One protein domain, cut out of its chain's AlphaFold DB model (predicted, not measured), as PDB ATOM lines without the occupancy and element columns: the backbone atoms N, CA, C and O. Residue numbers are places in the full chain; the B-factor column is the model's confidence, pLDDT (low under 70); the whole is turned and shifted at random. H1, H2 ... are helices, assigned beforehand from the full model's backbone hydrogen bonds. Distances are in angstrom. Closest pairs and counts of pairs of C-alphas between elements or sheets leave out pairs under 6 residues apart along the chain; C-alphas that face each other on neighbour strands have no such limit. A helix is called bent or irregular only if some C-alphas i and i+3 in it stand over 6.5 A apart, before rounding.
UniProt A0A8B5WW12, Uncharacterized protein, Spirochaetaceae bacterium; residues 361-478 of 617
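This is residues 361 to 478 of the 617 residues of an uncharacterized protein of Spirochaetaceae bacterium (UniProt A0A8B5WW12). One long helix, H1, makes the longest axis, and H2, H3 and H4 fold back beside it in a zigzag toward its start, with H3 and H4 packed across its first half. H5 packs on H4, a long loop then brings the short H6 back to the middle against H2, and residues 390 to 395 stick out at one end. The printed part has 118 residues with six named helices, H1 to H6 in order, and no named strand: all helix. It is only just compact, close to loose, with a radius of gyration of the C-alphas of 16.2 A and spans of 52 by 25 by 20 A.

H1, residues 361 to 391, touches H4, residues 429 to 442, with residues 361 to 365 alone, at a steep tilt of 57 degrees, opposite ways; the closest C-alphas are those of Ala 364 and Ala 435, 5.3 A. With residues 367 to 371 alone H1 touches H3, residues 420 to 427, about perpendicular at 85 degrees; C-alphas 367 and 422 are closest, 6.3 A. H1 and H2, residues 404 to 418, only just touch, with 3 pairs of C-alphas within 8 A; Leu 374 and Ala 418 have the closest C-alphas, 7.7 A. H2 and H3 form a helical hairpin at a steep tilt of 40 degrees, with C-alphas 416 and 423 closest, 5.2 A. H3 and H4 touch only at the corner, and only just, with 3 pairs within 8 A. H5, residues 449 to 456, touches H4, its C-alpha 456 coming closest, 6.7 A from that of Ala 433. H6, residues 470 to 473, touches H2, with C-alphas 408 and 471 closest, 5.6 A, and is apart from H1. In H2, H3, H4 and H5 every O i to N i+4 pair is within hydrogen-bond range, in H1 26 of 27; H6 is too short for such a pair.

H1 begins at C-alpha 361 (247.408, 184.316, 323.003) and is 46.6 A long; it is irregular, but only just, with C-alphas 361 and 364 7.0 A apart. H2 measures 21.0 A and H4 20.0 A. H6 ends at C-alpha 473 (253.354, 200.782, 336.317).

The C-alphas farthest apart are those of Arg 395 and His 447, 53.1 A. The printed part has no cut. The links H1 to H2 and H5 to H6 are long. Mean pLDDT of the printed part is 87.9; residues 394 to 397 are under 70.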
ATOM      1  N   ASP A 361     245.974 184.297 323.340       90.50
ATOM      2  CA  ASP A 361     247.408 184.316 323.003       90.50
ATOM      3  C   ASP A 361     247.902 185.702 322.551       90.50
ATOM      4  O   ASP A 361     249.081 186.024 322.715       90.50
ATOM      5  N   ASN A 362     247.002 186.528 322.014       92.31
ATOM      6  CA  ASN A 362     247.306 187.844 321.456       92.31
ATOM      7  C   ASN A 362     247.163 188.973 322.487       92.31
ATOM      8  O   ASN A 362     247.656 190.075 322.246       92.31
ATOM      9  N   ILE A 363     246.566 188.700 323.656       93.56
ATOM     10  CA  ILE A 363     246.336 189.704 324.708       93.56
ATOM     11  C   ILE A 363     247.649 190.335 325.168       93.56
ATOM     12  O   ILE A 363     247.792 191.555 325.132       93.56
ATOM     13  N   ALA A 364     248.620 189.523 325.596       92.00
ATOM     14  CA  ALA A 364     249.875 190.044 326.132       92.00
ATOM     15  C   ALA A 364     250.737 190.755 325.069       92.00
ATOM     16  O   ALA A 364     251.180 191.865 325.357       92.00
ATOM     17  N   PRO A 365     250.948 190.213 323.850       91.88
ATOM     18  CA  PRO A 365     251.639 190.941 322.783       91.88
ATOM     19  C   PRO A 365     250.995 192.291 322.452       91.88
ATOM     20  O   PRO A 365     251.694 193.305 322.389       91.88
ATOM     21  N   ALA A 366     249.667 192.322 322.285       92.94
ATOM     22  CA  ALA A 366     248.938 193.550 321.978       92.94
ATOM     23  C   ALA A 366     249.040 194.561 323.127       92.94
ATOM     24  O   ALA A 366     249.287 195.743 322.886       92.94
ATOM     25  N   PHE A 367     248.914 194.093 324.373       94.50
ATOM     26  CA  PHE A 367     249.064 194.927 325.560       94.50
ATOM     27  C   PHE A 367     250.465 195.521 325.657       94.50
ATOM     28  O   PHE A 367     250.583 196.732 325.759       94.50
ATOM     29  N   MET A 368     251.526 194.711 325.578       92.12
ATOM     30  CA  MET A 368     252.901 195.196 325.751       92.12
ATOM     31  C   MET A 368     253.281 196.247 324.707       92.12
ATOM     32  O   MET A 368     253.925 197.236 325.053       92.12
ATOM     33  N   LYS A 369     252.860 196.056 323.449       92.94
ATOM     34  CA  LYS A 369     253.112 197.019 322.372       92.94
ATOM     35  C   LYS A 369     252.422 198.358 322.646       92.94
ATOM     36  O   LYS A 369     253.094 199.382 322.724       92.94
ATOM     37  N   ARG A 370     251.101 198.336 322.848       93.44
ATOM     38  CA  ARG A 370     250.300 199.553 323.075       93.44
ATOM     39  C   ARG A 370     250.675 200.244 324.384       93.44
ATOM     40  O   ARG A 370     250.750 201.463 324.444       93.44
ATOM     41  N   PHE A 371     250.985 199.464 325.417       94.44
ATOM     42  CA  PHE A 371     251.468 199.970 326.696       94.44
ATOM     43  C   PHE A 371     252.788 200.734 326.549       94.44
ATOM     44  O   PHE A 371     252.927 201.803 327.130       94.44
ATOM     45  N   ALA A 372     253.749 200.214 325.777       92.69
ATOM     46  CA  ALA A 372     255.029 200.885 325.557       92.69
ATOM     47  C   ALA A 372     254.873 202.198 324.768       92.69
ATOM     48  O   ALA A 372     255.496 203.195 325.127       92.69
ATOM     49  N   GLU A 373     254.026 202.204 323.734       93.81
ATOM     50  CA  GLU A 373     253.688 203.406 322.958       93.81
ATOM     51  C   GLU A 373     253.047 204.475 323.860       93.81
ATOM     52  O   GLU A 373     253.544 205.599 323.944       93.81
ATOM     53  N   LEU A 374     252.027 204.085 324.631       94.25
ATOM     54  CA  LEU A 374     251.321 204.971 325.555       94.25
ATOM     55  C   LEU A 374     252.220 205.482 326.690       94.25
ATOM     56  O   LEU A 374     252.111 206.634 327.103       94.25
ATOM     57  N   ALA A 375     253.128 204.650 327.208       92.81
ATOM     58  CA  ALA A 375     254.054 205.051 328.264       92.81
ATOM     59  C   ALA A 375     255.016 206.158 327.810       92.81
ATOM     60  O   ALA A 375     255.276 207.094 328.569       92.81
ATOM     61  N   GLU A 376     255.542 206.068 326.586       93.38
ATOM     62  CA  GLU A 376     256.421 207.100 326.025       93.38
ATOM     63  C   GLU A 376     255.645 208.389 325.703       93.38
ATOM     64  O   GLU A 376     256.143 209.480 325.994       93.38
ATOM     65  N   GLU A 377     254.414 208.278 325.192       94.12
ATOM     66  CA  GLU A 377     253.528 209.425 324.940       94.12
ATOM     67  C   GLU A 377     253.189 210.175 326.235       94.12
ATOM     68  O   GLU A 377     253.503 211.361 326.366       94.12
ATOM     69  N   LEU A 378     252.677 209.467 327.250       93.94
ATOM     70  CA  LEU A 378     252.371 210.048 328.561       93.94
ATOM     71  C   LEU A 378     253.605 210.702 329.186       93.94
ATOM     72  O   LEU A 378     253.527 211.795 329.748       93.94
ATOM     73  N   LYS A 379     254.772 210.058 329.086       93.75
ATOM     74  CA  LYS A 379     256.018 210.625 329.608       93.75
ATOM     75  C   LYS A 379     256.365 211.947 328.926       93.75
ATOM     76  O   LYS A 379     256.767 212.884 329.618       93.75
ATOM     77  N   ALA A 380     256.231 212.033 327.605       93.69
ATOM     78  CA  ALA A 380     256.484 213.265 326.866       93.69
ATOM     79  C   ALA A 380     255.517 214.383 327.290       93.69
ATOM     80  O   ALA A 380     255.980 215.475 327.633       93.69
ATOM     81  N   GLU A 381     254.217 214.085 327.371       94.12
ATOM     82  CA  GLU A 381     253.190 215.033 327.820       94.12
ATOM     83  C   GLU A 381     253.470 215.563 329.229       94.12
ATOM     84  O   GLU A 381     253.503 216.775 329.453       94.12
ATOM     85  N   TYR A 382     253.746 214.675 330.190       94.69
ATOM     86  CA  TYR A 382     254.009 215.092 331.567       94.69
ATOM     87  C   TYR A 382     255.310 215.891 331.710       94.69
ATOM     88  O   TYR A 382     255.384 216.776 332.566       94.69
ATOM     89  N   ILE A 383     256.335 215.635 330.885       93.31
ATOM     90  CA  ILE A 383     257.541 216.481 330.844       93.31
ATOM     91  C   ILE A 383     257.185 217.886 330.345       93.31
ATOM     92  O   ILE A 383     257.691 218.875 330.888       93.31
ATOM     93  N   ASP A 384     256.321 218.003 329.339       92.50
ATOM     94  CA  ASP A 384     255.901 219.298 328.805       92.50
ATOM     95  C   ASP A 384     255.025 220.070 329.795       92.50
ATOM     96  O   ASP A 384     255.283 221.253 330.041       92.50
ATOM     97  N   GLU A 385     254.082 219.409 330.464       91.12
ATOM     98  CA  GLU A 385     253.285 220.019 331.532       91.12
ATOM     99  C   GLU A 385     254.139 220.455 332.721       91.12
ATOM    100  O   GLU A 385     253.972 221.563 333.246       91.12
ATOM    101  N   MET A 386     255.108 219.628 333.124       90.00
ATOM    102  CA  MET A 386     256.070 219.994 334.160       90.00
ATOM    103  C   MET A 386     256.904 221.206 333.722       90.00
ATOM    104  O   MET A 386     257.093 222.146 334.494       90.00
ATOM    105  N   THR A 387     257.344 221.248 332.462       90.44
ATOM    106  CA  THR A 387     258.090 222.385 331.901       90.44
ATOM    107  C   THR A 387     257.254 223.667 331.934       90.44
ATOM    108  O   THR A 387     257.752 224.719 332.349       90.44
ATOM    109  N   GLN A 388     255.979 223.603 331.542       89.38
ATOM    110  CA  GLN A 388     255.056 224.740 331.598       89.38
ATOM    111  C   GLN A 388     254.830 225.214 333.037       89.38
ATOM    112  O   GLN A 388     254.903 226.414 333.314       89.38
ATOM    113  N   ARG A 389     254.643 224.283 333.978       87.06
ATOM    114  CA  ARG A 389     254.481 224.592 335.404       87.06
ATOM    115  C   ARG A 389     255.706 225.293 335.991       87.06
ATOM    116  O   ARG A 389     255.554 226.265 336.733       87.06
ATOM    117  N   LEU A 390     256.909 224.839 335.634       85.94
ATOM    118  CA  LEU A 390     258.164 225.462 336.060       85.94
ATOM    119  C   LEU A 390     258.339 226.867 335.464       85.94
ATOM    120  O   LEU A 390     258.778 227.773 336.171       85.94
ATOM    121  N   ARG A 391     257.934 227.089 334.202       87.19
ATOM    122  CA  ARG A 391     257.916 228.430 333.581       87.19
ATOM    123  C   ARG A 391     256.949 229.382 334.283       87.19
ATOM    124  O   ARG A 391     257.278 230.548 334.471       87.19
ATOM    125  N   ALA A 392     255.787 228.886 334.704       83.75
ATOM    126  CA  ALA A 392     254.771 229.671 335.401       83.75
ATOM    127  C   ALA A 392     255.082 229.926 336.892       83.75
ATOM    128  O   ALA A 392     254.274 230.558 337.574       83.75
ATOM    129  N   MET A 393     256.212 229.428 337.419       74.50
ATOM    130  CA  MET A 393     256.595 229.511 338.840       74.50
ATOM    131  C   MET A 393     255.452 229.148 339.804       74.50
ATOM    132  O   MET A 393     255.169 229.880 340.751       74.50
ATOM    133  N   ASN A 394     254.762 228.031 339.548       68.00
ATOM    134  CA  ASN A 394     253.629 227.553 340.358       68.00
ATOM    135  C   ASN A 394     252.424 228.516 340.463       68.00
ATOM    136  O   ASN A 394     251.562 228.305 341.309       68.00
ATOM    137  N   ARG A 395     252.299 229.532 339.596       67.06
ATOM    138  CA  ARG A 395     251.116 230.421 339.556       67.06
ATOM    139  C   ARG A 395     249.895 229.811 338.847       67.06
ATOM    140  O   ARG A 395     248.875 230.478 338.714       67.06
ATOM    141  N   GLY A 396     250.007 228.577 338.353       63.06
ATOM    142  CA  GLY A 396     248.942 227.878 337.630       63.06
ATOM    143  C   GLY A 396     248.003 227.086 338.544       63.06
ATOM    144  O   GLY A 396     248.412 226.591 339.590       63.06
ATOM    145  N   THR A 397     246.757 226.907 338.102       63.28
ATOM    146  CA  THR A 397     245.709 226.116 338.777       63.28
ATOM    147  C   THR A 397     245.894 224.600 338.653       63.28
ATOM    148  O   THR A 397     245.137 223.844 339.253       63.28
ATOM    149  N   ASN A 398     246.886 224.130 337.888       73.88
ATOM    150  CA  ASN A 398     247.073 222.705 337.633       73.88
ATOM    151  C   ASN A 398     247.590 221.968 338.894       73.88
ATOM    152  O   ASN A 398     248.743 222.121 339.316       73.88
ATOM    153  N   THR A 399     246.733 221.135 339.491       80.88
ATOM    154  CA  THR A 399     247.010 220.350 340.704       80.88
ATOM    155  C   THR A 399     247.554 218.944 340.434       80.88
ATOM    156  O   THR A 399     247.703 218.169 341.376       80.88
ATOM    157  N   VAL A 400     247.878 218.591 339.186       84.56
ATOM    158  CA  VAL A 400     248.313 217.230 338.811       84.56
ATOM    159  C   VAL A 400     249.535 216.777 339.621       84.56
ATOM    160  O   VAL A 400     249.519 215.714 340.232       84.56
ATOM    161  N   PHE A 401     250.566 217.618 339.749       84.44
ATOM    162  CA  PHE A 401     251.799 217.240 340.456       84.44
ATOM    163  C   PHE A 401     251.788 217.497 341.977       84.44
ATOM    164  O   PHE A 401     252.798 217.235 342.636       84.44
ATOM    165  N   THR A 402     250.691 218.003 342.565       80.56
ATOM    166  CA  THR A 402     250.676 218.418 343.987       80.56
ATOM    167  C   THR A 402     250.681 217.241 344.952       80.56
ATOM    168  O   THR A 402     251.342 217.295 345.984       80.56
ATOM    169  N   THR A 403     249.957 216.167 344.638       82.62
ATOM    170  CA  THR A 403     249.892 214.962 345.472       82.62
ATOM    171  C   THR A 403     250.073 213.723 344.606       82.62
ATOM    172  O   THR A 403     249.729 213.726 343.427       82.62
ATOM    173  N   HIS A 404     250.585 212.642 345.201       84.25
ATOM    174  CA  HIS A 404     250.703 211.354 344.510       84.25
ATOM    175  C   HIS A 404     249.342 210.863 344.000       84.25
ATOM    176  O   HIS A 404     249.229 210.388 342.880       84.25
ATOM    177  N   ARG A 405     248.292 211.032 344.811       86.19
ATOM    178  CA  ARG A 405     246.934 210.602 344.470       86.19
ATOM    179  C   ARG A 405     246.352 211.369 343.281       86.19
ATOM    180  O   ARG A 405     245.694 210.751 342.457       86.19
ATOM    181  N   ASN A 406     246.582 212.681 343.196       88.44
ATOM    182  CA  ASN A 406     246.123 213.477 342.053       88.44
ATOM    183  C   ASN A 406     246.867 213.077 340.779       88.44
ATOM    184  O   ASN A 406     246.243 212.944 339.736       88.44
ATOM    185  N   PHE A 407     248.177 212.850 340.888       90.44
ATOM    186  CA  PHE A 407     249.003 212.427 339.766       90.44
ATOM    187  C   PHE A 407     248.574 211.054 339.231       90.44
ATOM    188  O   PHE A 407     248.348 210.899 338.039       90.44
ATOM    189  N   ASP A 408     248.377 210.080 340.120       91.00
ATOM    190  CA  ASP A 408     247.928 208.737 339.747       91.00
ATOM    191  C   ASP A 408     246.514 208.734 339.136       91.00
ATOM    192  O   ASP A 408     246.253 208.046 338.148       91.00
ATOM    193  N   ALA A 409     245.609 209.555 339.683       91.69
ATOM    194  CA  ALA A 409     244.263 209.726 339.143       91.69
ATOM    195  C   ALA A 409     244.267 210.357 337.739       91.69
ATOM    196  O   ALA A 409     243.506 209.906 336.884       91.69
ATOM    197  N   ASP A 410     245.133 211.347 337.492       93.94
ATOM    198  CA  ASP A 410     245.287 211.972 336.169       93.94
ATOM    199  C   ASP A 410     245.825 210.967 335.142       93.94
ATOM    200  O   ASP A 410     245.258 210.832 334.058       93.94
ATOM    201  N   ILE A 411     246.845 210.172 335.508       93.62
ATOM    202  CA  ILE A 411     247.376 209.110 334.637       93.62
ATOM    203  C   ILE A 411     246.265 208.135 334.261       93.62
ATOM    204  O   ILE A 411     246.100 207.825 333.084       93.62
ATOM    205  N   ARG A 412     245.473 207.681 335.235       93.62
ATOM    206  CA  ARG A 412     244.362 206.761 334.975       93.62
ATOM    207  C   ARG A 412     243.360 207.336 333.976       93.62
ATOM    208  O   ARG A 412     242.969 206.635 333.048       93.62
ATOM    209  N   GLN A 413     242.973 208.597 334.151       94.25
ATOM    210  CA  GLN A 413     242.025 209.262 333.262       94.25
ATOM    211  C   GLN A 413     242.585 209.407 331.841       94.25
ATOM    212  O   GLN A 413     241.871 209.155 330.873       94.25
ATOM    213  N   ARG A 414     243.865 209.767 331.692       94.38
ATOM    214  CA  ARG A 414     244.494 209.859 330.365       94.38
ATOM    215  C   ARG A 414     244.612 208.509 329.681       94.38
ATOM    216  O   ARG A 414     244.346 208.424 328.490       94.38
ATOM    217  N   VAL A 415     244.958 207.459 330.424       94.12
ATOM    218  CA  VAL A 415     245.016 206.088 329.892       94.12
ATOM    219  C   VAL A 415     243.636 205.642 329.405       94.12
ATOM    220  O   VAL A 415     243.535 205.095 328.313       94.12
ATOM    221  N   GLU A 416     242.574 205.930 330.161       93.44
ATOM    222  CA  GLU A 416     241.190 205.627 329.769       93.44
ATOM    223  C   GLU A 416     240.772 206.327 328.465       93.44
ATOM    224  O   GLU A 416     240.088 205.724 327.639       93.44
ATOM    225  N   ILE A 417     241.215 207.571 328.253       93.31
ATOM    226  CA  ILE A 417     240.911 208.353 327.045       93.31
ATOM    227  C   ILE A 417     241.765 207.906 325.851       93.31
ATOM    228  O   ILE A 417     241.242 207.753 324.747       93.31
ATOM    229  N   ALA A 418     243.069 207.717 326.058       93.06
ATOM    230  CA  ALA A 418     244.018 207.416 324.992       93.06
ATOM    231  C   ALA A 418     243.881 205.974 324.486       93.06
ATOM    232  O   ALA A 418     243.943 205.723 323.281       93.06
ATOM    233  N   ASP A 419     243.668 205.013 325.391       92.12
ATOM    234  CA  ASP A 419     243.647 203.600 325.041       92.12
ATOM    235  C   ASP A 419     242.689 202.777 325.916       92.12
ATOM    236  O   ASP A 419     243.048 202.210 326.955       92.12
ATOM    237  N   SER A 420     241.456 202.622 325.428       91.75
ATOM    238  CA  SER A 420     240.411 201.858 326.115       91.75
ATOM    239  C   SER A 420     240.767 200.380 326.340       91.75
ATOM    240  O   SER A 420     240.210 199.748 327.239       91.75
ATOM    241  N   PHE A 421     241.657 199.795 325.527       92.94
ATOM    242  CA  PHE A 421     242.074 198.396 325.664       92.94
ATOM    243  C   PHE A 421     243.064 198.231 326.819       92.94
ATOM    244  O   PHE A 421     242.883 197.350 327.665       92.94
ATOM    245  N   VAL A 422     244.075 199.105 326.888       93.19
ATOM    246  CA  VAL A 422     245.051 199.120 327.987       93.19
ATOM    247  C   VAL A 422     244.345 199.388 329.318       93.19
ATOM    248  O   VAL A 422     244.550 198.634 330.269       93.19
ATOM    249  N   ASP A 423     243.451 200.380 329.376       93.56
ATOM    250  CA  ASP A 423     242.649 200.663 330.574       93.56
ATOM    251  C   ASP A 423     241.798 199.453 331.009       93.56
ATOM    252  O   ASP A 423     241.843 199.036 332.172       93.56
ATOM    253  N   SER A 424     241.084 198.826 330.068       92.94
ATOM    254  CA  SER A 424     240.243 197.652 330.350       92.94
ATOM    255  C   SER A 424     241.037 196.491 330.957       92.94
ATOM    256  O   SER A 424     240.547 195.814 331.867       92.94
ATOM    257  N   LEU A 425     242.271 196.264 330.495       92.69
ATOM    258  CA  LEU A 425     243.159 195.237 331.043       92.69
ATOM    259  C   LEU A 425     243.720 195.606 332.416       92.69
ATOM    260  O   LEU A 425     243.735 194.760 333.311       92.69
ATOM    261  N   LEU A 426     244.136 196.859 332.621       92.25
ATOM    262  CA  LEU A 426     244.634 197.323 333.919       92.25
ATOM    263  C   LEU A 426     243.533 197.299 334.996       92.25
ATOM    264  O   LEU A 426     243.814 197.011 336.161       92.25
ATOM    265  N   LYS A 427     242.266 197.527 334.620       91.94
ATOM    266  CA  LYS A 427     241.093 197.346 335.497       91.94
ATOM    267  C   LYS A 427     240.808 195.867 335.821       91.94
ATOM    268  O   LYS A 427     240.207 195.589 336.859       91.94
ATOM    269  N   LYS A 428     241.259 194.916 334.988       92.06
ATOM    270  CA  LYS A 428     241.073 193.459 335.150       92.06
ATOM    271  C   LYS A 428     242.419 192.732 335.384       92.06
ATOM    272  O   LYS A 428     242.859 191.946 334.541       92.06
ATOM    273  N   PRO A 429     243.056 192.907 336.561       89.50
ATOM    274  CA  PRO A 429     244.418 192.431 336.831       89.50
ATOM    275  C   PRO A 429     244.603 190.912 336.696       89.50
ATOM    276  O   PRO A 429     245.681 190.460 336.320       89.50
ATOM    277  N   ALA A 430     243.560 190.119 336.970       89.19
ATOM    278  CA  ALA A 430     243.607 188.665 336.821       89.19
ATOM    279  C   ALA A 430     243.815 188.236 335.357       89.19
ATOM    280  O   ALA A 430     244.669 187.395 335.087       89.19
ATOM    281  N   ILE A 431     243.098 188.871 334.420       90.62
ATOM    282  CA  ILE A 431     243.205 188.588 332.981       90.62
ATOM    283  C   ILE A 431     244.599 188.958 332.476       90.62
ATOM    284  O   ILE A 431     245.231 188.181 331.766       90.62
ATOM    285  N   LEU A 432     245.105 190.125 332.884       91.50
ATOM    286  CA  LEU A 432     246.438 190.579 332.497       91.50
ATOM    287  C   LEU A 432     247.537 189.641 333.019       91.50
ATOM    288  O   LEU A 432     248.436 189.269 332.265       91.50
ATOM    289  N   ALA A 433     247.466 189.238 334.292       89.88
ATOM    290  CA  ALA A 433     248.434 188.313 334.872       89.88
ATOM    291  C   ALA A 433     248.451 186.984 334.110       89.88
ATOM    292  O   ALA A 433     249.521 186.494 333.746       89.88
ATOM    293  N   GLU A 434     247.277 186.427 333.823       89.75
ATOM    294  CA  GLU A 434     247.173 185.159 333.114       89.75
ATOM    295  C   GLU A 434     247.649 185.257 331.660       89.75
ATOM    296  O   GLU A 434     248.416 184.405 331.213       89.75
ATOM    297  N   ALA A 435     247.309 186.335 330.953       90.50
ATOM    298  CA  ALA A 435     247.805 186.587 329.603       90.50
ATOM    299  C   ALA A 435     249.342 186.655 329.554       90.50
ATOM    300  O   ALA A 435     249.963 186.078 328.660       90.50
ATOM    301  N   ILE A 436     249.980 187.310 330.535       89.75
ATOM    302  CA  ILE A 436     251.449 187.378 330.641       89.75
ATOM    303  C   ILE A 436     252.044 185.991 330.910       89.75
ATOM    304  O   ILE A 436     253.056 185.630 330.303       89.75
ATOM    305  N   ILE A 437     251.426 185.205 331.799       88.50
ATOM    306  CA  ILE A 437     251.848 183.829 332.102       88.50
ATOM    307  C   ILE A 437     251.771 182.962 330.844       88.50
ATOM    308  O   ILE A 437     252.743 182.288 330.490       88.50
ATOM    309  N   LEU A 438     250.630 183.002 330.157       87.19
ATOM    310  CA  LEU A 438     250.346 182.209 328.971       87.19
ATOM    311  C   LEU A 438     251.294 182.572 327.821       87.19
ATOM    312  O   LEU A 438     251.927 181.691 327.240       87.19
ATOM    313  N   HIS A 439     251.506 183.864 327.568       88.81
ATOM    314  CA  HIS A 439     252.464 184.314 326.563       88.81
ATOM    315  C   HIS A 439     253.907 183.938 326.922       88.81
ATOM    316  O   HIS A 439     254.647 183.446 326.070       88.81
ATOM    317  N   GLY A 440     254.315 184.105 328.184       85.19
ATOM    318  CA  GLY A 440     255.646 183.716 328.655       85.19
ATOM    319  C   GLY A 440     255.931 182.219 328.494       85.19
ATOM    320  O   GLY A 440     257.058 181.842 328.166       85.19
ATOM    321  N   LYS A 441     254.902 181.380 328.666       84.25
ATOM    322  CA  LYS A 441     254.965 179.935 328.428       84.25
ATOM    323  C   LYS A 441     255.051 179.604 326.933       84.25
ATOM    324  O   LYS A 441     255.950 178.866 326.536       84.25
ATOM    325  N   ASN A 442     254.173 180.175 326.105       84.75
ATOM    326  CA  ASN A 442     254.101 179.877 324.667       84.75
ATOM    327  C   ASN A 442     255.341 180.362 323.897       84.75
ATOM    328  O   ASN A 442     255.858 179.655 323.036       84.75
ATOM    329  N   SER A 443     255.868 181.534 324.255       81.50
ATOM    330  CA  SER A 443     257.094 182.105 323.673       81.50
ATOM    331  C   SER A 443     258.386 181.436 324.157       81.50
ATOM    332  O   SER A 443     259.470 181.812 323.713       81.50
ATOM    333  N   LYS A 444     258.299 180.470 325.087       77.44
ATOM    334  CA  LYS A 444     259.439 179.841 325.781       77.44
ATOM    335  C   LYS A 444     260.383 180.834 326.476       77.44
ATOM    336  O   LYS A 444     261.495 180.457 326.824       77.44
ATOM    337  N   GLN A 445     259.953 182.073 326.720       70.56
ATOM    338  CA  GLN A 445     260.773 183.094 327.383       70.56
ATOM    339  C   GLN A 445     260.831 182.938 328.912       70.56
ATOM    340  O   GLN A 445     261.519 183.704 329.584       70.56
ATOM    341  N   VAL A 446     260.051 182.024 329.490       73.69
ATOM    342  CA  VAL A 446     260.030 181.760 330.934       73.69
ATOM    343  C   VAL A 446     260.604 180.369 331.178       73.69
ATOM    344  O   VAL A 446     259.952 179.363 330.908       73.69
ATOM    345  N   HIS A 447     261.832 180.320 331.694       72.56
ATOM    346  CA  HIS A 447     262.518 179.071 332.037       72.56
ATOM    347  C   HIS A 447     262.393 178.723 333.527       72.56
ATOM    348  O   HIS A 447     262.562 177.564 333.909       72.56
ATOM    349  N   SER A 448     262.065 179.708 334.370       79.88
ATOM    350  CA  SER A 448     261.923 179.543 335.815       79.88
ATOM    351  C   SER A 448     260.739 180.331 336.391       79.88
ATOM    352  O   SER A 448     260.239 181.290 335.802       79.88
ATOM    353  N   VAL A 449     260.289 179.937 337.587       78.62
ATOM    354  CA  VAL A 449     259.225 180.642 338.329       78.62
ATOM    355  C   VAL A 449     259.664 182.053 338.734       78.62
ATOM    356  O   VAL A 449     258.833 182.958 338.816       78.62
ATOM    357  N   ASP A 450     260.958 182.263 338.960       81.94
ATOM    358  CA  ASP A 450     261.491 183.565 339.356       81.94
ATOM    359  C   ASP A 450     261.502 184.556 338.183       81.94
ATOM    360  O   ASP A 450     261.185 185.730 338.381       81.94
ATOM    361  N   ASP A 451     261.723 184.084 336.950       81.69
ATOM    362  CA  ASP A 451     261.574 184.910 335.741       81.69
ATOM    363  C   ASP A 451     260.129 185.383 335.564       81.69
ATOM    364  O   ASP A 451     259.873 186.545 335.238       81.69
ATOM    365  N   LEU A 452     259.166 184.497 335.840       82.25
ATOM    366  CA  LEU A 452     257.748 184.833 335.791       82.25
ATOM    367  C   LEU A 452     257.378 185.867 336.859       82.25
ATOM    368  O   LEU A 452     256.708 186.854 336.556       82.25
ATOM    369  N   LYS A 453     257.852 185.680 338.098       83.56
ATOM    370  CA  LYS A 453     257.670 186.656 339.183       83.56
ATOM    371  C   LYS A 453     258.300 188.001 338.845       83.56
ATOM    372  O   LYS A 453     257.716 189.024 339.182       83.56
ATOM    373  N   ARG A 454     259.451 188.022 338.165       84.88
ATOM    374  CA  ARG A 454     260.091 189.260 337.701       84.88
ATOM    375  C   ARG A 454     259.247 189.961 336.634       84.88
ATOM    376  O   ARG A 454     259.028 191.162 336.760       84.88
ATOM    377  N   LYS A 455     258.739 189.232 335.632       84.94
ATOM    378  CA  LYS A 455     257.866 189.790 334.579       84.94
ATOM    379  C   LYS A 455     256.550 190.330 335.147       84.94
ATOM    380  O   LYS A 455     256.170 191.455 334.845       84.94
ATOM    381  N   LEU A 456     255.891 189.572 336.024       87.31
ATOM    382  CA  LEU A 456     254.681 190.027 336.722       87.31
ATOM    383  C   LEU A 456     254.980 191.181 337.688       87.31
ATOM    384  O   LEU A 456     254.194 192.117 337.806       87.31
ATOM    385  N   GLY A 457     256.142 191.159 338.337       86.88
ATOM    386  CA  GLY A 457     256.592 192.188 339.270       86.88
ATOM    387  C   GLY A 457     256.795 193.568 338.644       86.88
ATOM    388  O   GLY A 457     256.949 194.530 339.391       86.88
ATOM    389  N   ALA A 458     256.768 193.701 337.314       87.12
ATOM    390  CA  ALA A 458     256.692 195.002 336.654       87.12
ATOM    391  C   ALA A 458     255.348 195.700 336.938       87.12
ATOM    392  O   ALA A 458     255.340 196.873 337.302       87.12
ATOM    393  N   PHE A 459     254.238 194.956 336.891       91.00
ATOM    394  CA  PHE A 459     252.872 195.492 336.965       91.00
ATOM    395  C   PHE A 459     252.197 195.277 338.327       91.00
ATOM    396  O   PHE A 459     251.344 196.065 338.732       91.00
ATOM    397  N   PHE A 460     252.569 194.215 339.047       93.00
ATOM    398  CA  PHE A 460     251.883 193.774 340.264       93.00
ATOM    399  C   PHE A 460     252.730 193.962 341.523       93.00
ATOM    400  O   PHE A 460     253.959 193.845 341.502       93.00
ATOM    401  N   VAL A 461     252.059 194.212 342.649       88.75
ATOM    402  CA  VAL A 461     252.694 194.250 343.971       88.75
ATOM    403  C   VAL A 461     253.151 192.830 344.349       88.75
ATOM    404  O   VAL A 461     252.347 191.893 344.254       88.75
ATOM    405  N   PRO A 462     254.404 192.634 344.811       83.06
ATOM    406  CA  PRO A 462     254.956 191.310 345.087       83.06
ATOM    407  C   PRO A 462     254.049 190.443 345.967       83.06
ATOM    408  O   PRO A 462     253.536 190.889 346.992       83.06
ATOM    409  N   ASN A 463     253.889 189.171 345.592       77.62
ATOM    410  CA  ASN A 463     253.054 188.183 346.290       77.62
ATOM    411  C   ASN A 463     251.549 188.515 346.352       77.62
ATOM    412  O   ASN A 463     250.827 187.914 347.154       77.62
ATOM    413  N   THR A 464     251.062 189.438 345.517       83.81
ATOM    414  CA  THR A 464     249.638 189.773 345.400       83.81
ATOM    415  C   THR A 464     249.227 189.930 343.933       83.81
ATOM    416  O   THR A 464     250.060 190.227 343.087       83.81
ATOM    417  N   MET A 465     247.932 189.773 343.637       81.62
ATOM    418  CA  MET A 465     247.345 190.113 342.327       81.62
ATOM    419  C   MET A 465     246.890 191.582 342.256       81.62
ATOM    420  O   MET A 465     246.096 191.954 341.396       81.62
ATOM    421  N   LYS A 466     247.336 192.425 343.198       88.19
ATOM    422  CA  LYS A 466     247.024 193.854 343.172       88.19
ATOM    423  C   LYS A 466     247.971 194.540 342.198       88.19
ATOM    424  O   LYS A 466     249.187 194.372 342.304       88.19
ATOM    425  N   LEU A 467     247.398 195.287 341.259       91.19
ATOM    426  CA  LEU A 467     248.157 196.174 340.387       91.19
ATOM    427  C   LEU A 467     248.878 197.221 341.249       91.19
ATOM    428  O   LEU A 467     248.347 197.635 342.284       91.19
ATOM    429  N   LYS A 468     250.082 197.615 340.841       91.25
ATOM    430  CA  LYS A 468     250.740 198.800 341.393       91.25
ATOM    431  C   LYS A 468     249.993 200.067 340.973       91.25
ATOM    432  O   LYS A 468     249.152 200.033 340.074       91.25
ATOM    433  N   ASP A 469     250.333 201.176 341.614       90.81
ATOM    434  CA  ASP A 469     249.853 202.495 341.211       90.81
ATOM    435  C   ASP A 469     250.268 202.766 339.753       90.81
ATOM    436  O   ASP A 469     251.344 202.347 339.313       90.81
ATOM    437  N   TYR A 470     249.417 203.447 338.984       91.69
ATOM    438  CA  TYR A 470     249.648 203.721 337.563       91.69
ATOM    439  C   TYR A 470     250.970 204.469 337.357       91.69
ATOM    440  O   TYR A 470     251.715 204.152 336.431       91.69
ATOM    441  N   ALA A 471     251.317 205.388 338.264       90.12
ATOM    442  CA  ALA A 471     252.616 206.057 338.257       90.12
ATOM    443  C   ALA A 471     253.800 205.069 338.281       90.12
ATOM    444  O   ALA A 471     254.758 205.234 337.526       90.12
ATOM    445  N   GLU A 472     253.731 204.008 339.092       90.38
ATOM    446  CA  GLU A 472     254.778 202.981 339.151       90.38
ATOM    447  C   GLU A 472     254.743 202.049 337.936       90.38
ATOM    448  O   GLU A 472     255.799 201.695 337.412       90.38
ATOM    449  N   VAL A 473     253.545 201.666 337.478       91.00
ATOM    450  CA  VAL A 473     253.354 200.782 336.317       91.00
ATOM    451  C   VAL A 473     253.953 201.407 335.057       91.00
ATOM    452  O   VAL A 473     254.725 200.753 334.359       91.00
ATOM    453  N   PHE A 474     253.649 202.679 334.792       91.94
ATOM    454  CA  PHE A 474     254.161 203.423 333.638       91.94
ATOM    455  C   PHE A 474     255.587 203.968 333.842       91.94
ATOM    456  O   PHE A 474     256.153 204.566 332.928       91.94
ATOM    457  N   GLY A 475     256.194 203.777 335.021       89.31
ATOM    458  CA  GLY A 475     257.527 204.305 335.329       89.31
ATOM    459  C   GLY A 475     257.587 205.837 335.317       89.31
ATOM    460  O   GLY A 475     258.600 206.423 334.934       89.31
ATOM    461  N   LEU A 476     256.491 206.492 335.702       90.62
ATOM    462  CA  LEU A 476     256.352 207.940 335.752       90.62
ATOM    463  C   LEU A 476     256.641 208.430 337.171       90.62
ATOM    464  O   LEU A 476     255.764 208.487 338.031       90.62
ATOM    465  N   TYR A 477     257.886 208.829 337.419       89.50
ATOM    466  CA  TYR A 477     258.277 209.408 338.700       89.50
ATOM    467  C   TYR A 477     258.369 210.930 338.611       89.50
ATOM    468  O   TYR A 477     259.085 211.479 337.777       89.50
ATOM    469  N   ARG A 478     257.694 211.635 339.529       89.19
ATOM    470  CA  ARG A 478     257.656 213.113 339.556       89.19
ATOM    471  C   ARG A 478     259.049 213.760 339.562       89.19
ATOM    472  O   ARG A 478     259.243 214.772 338.896       89.19
TER     473      ARG A 478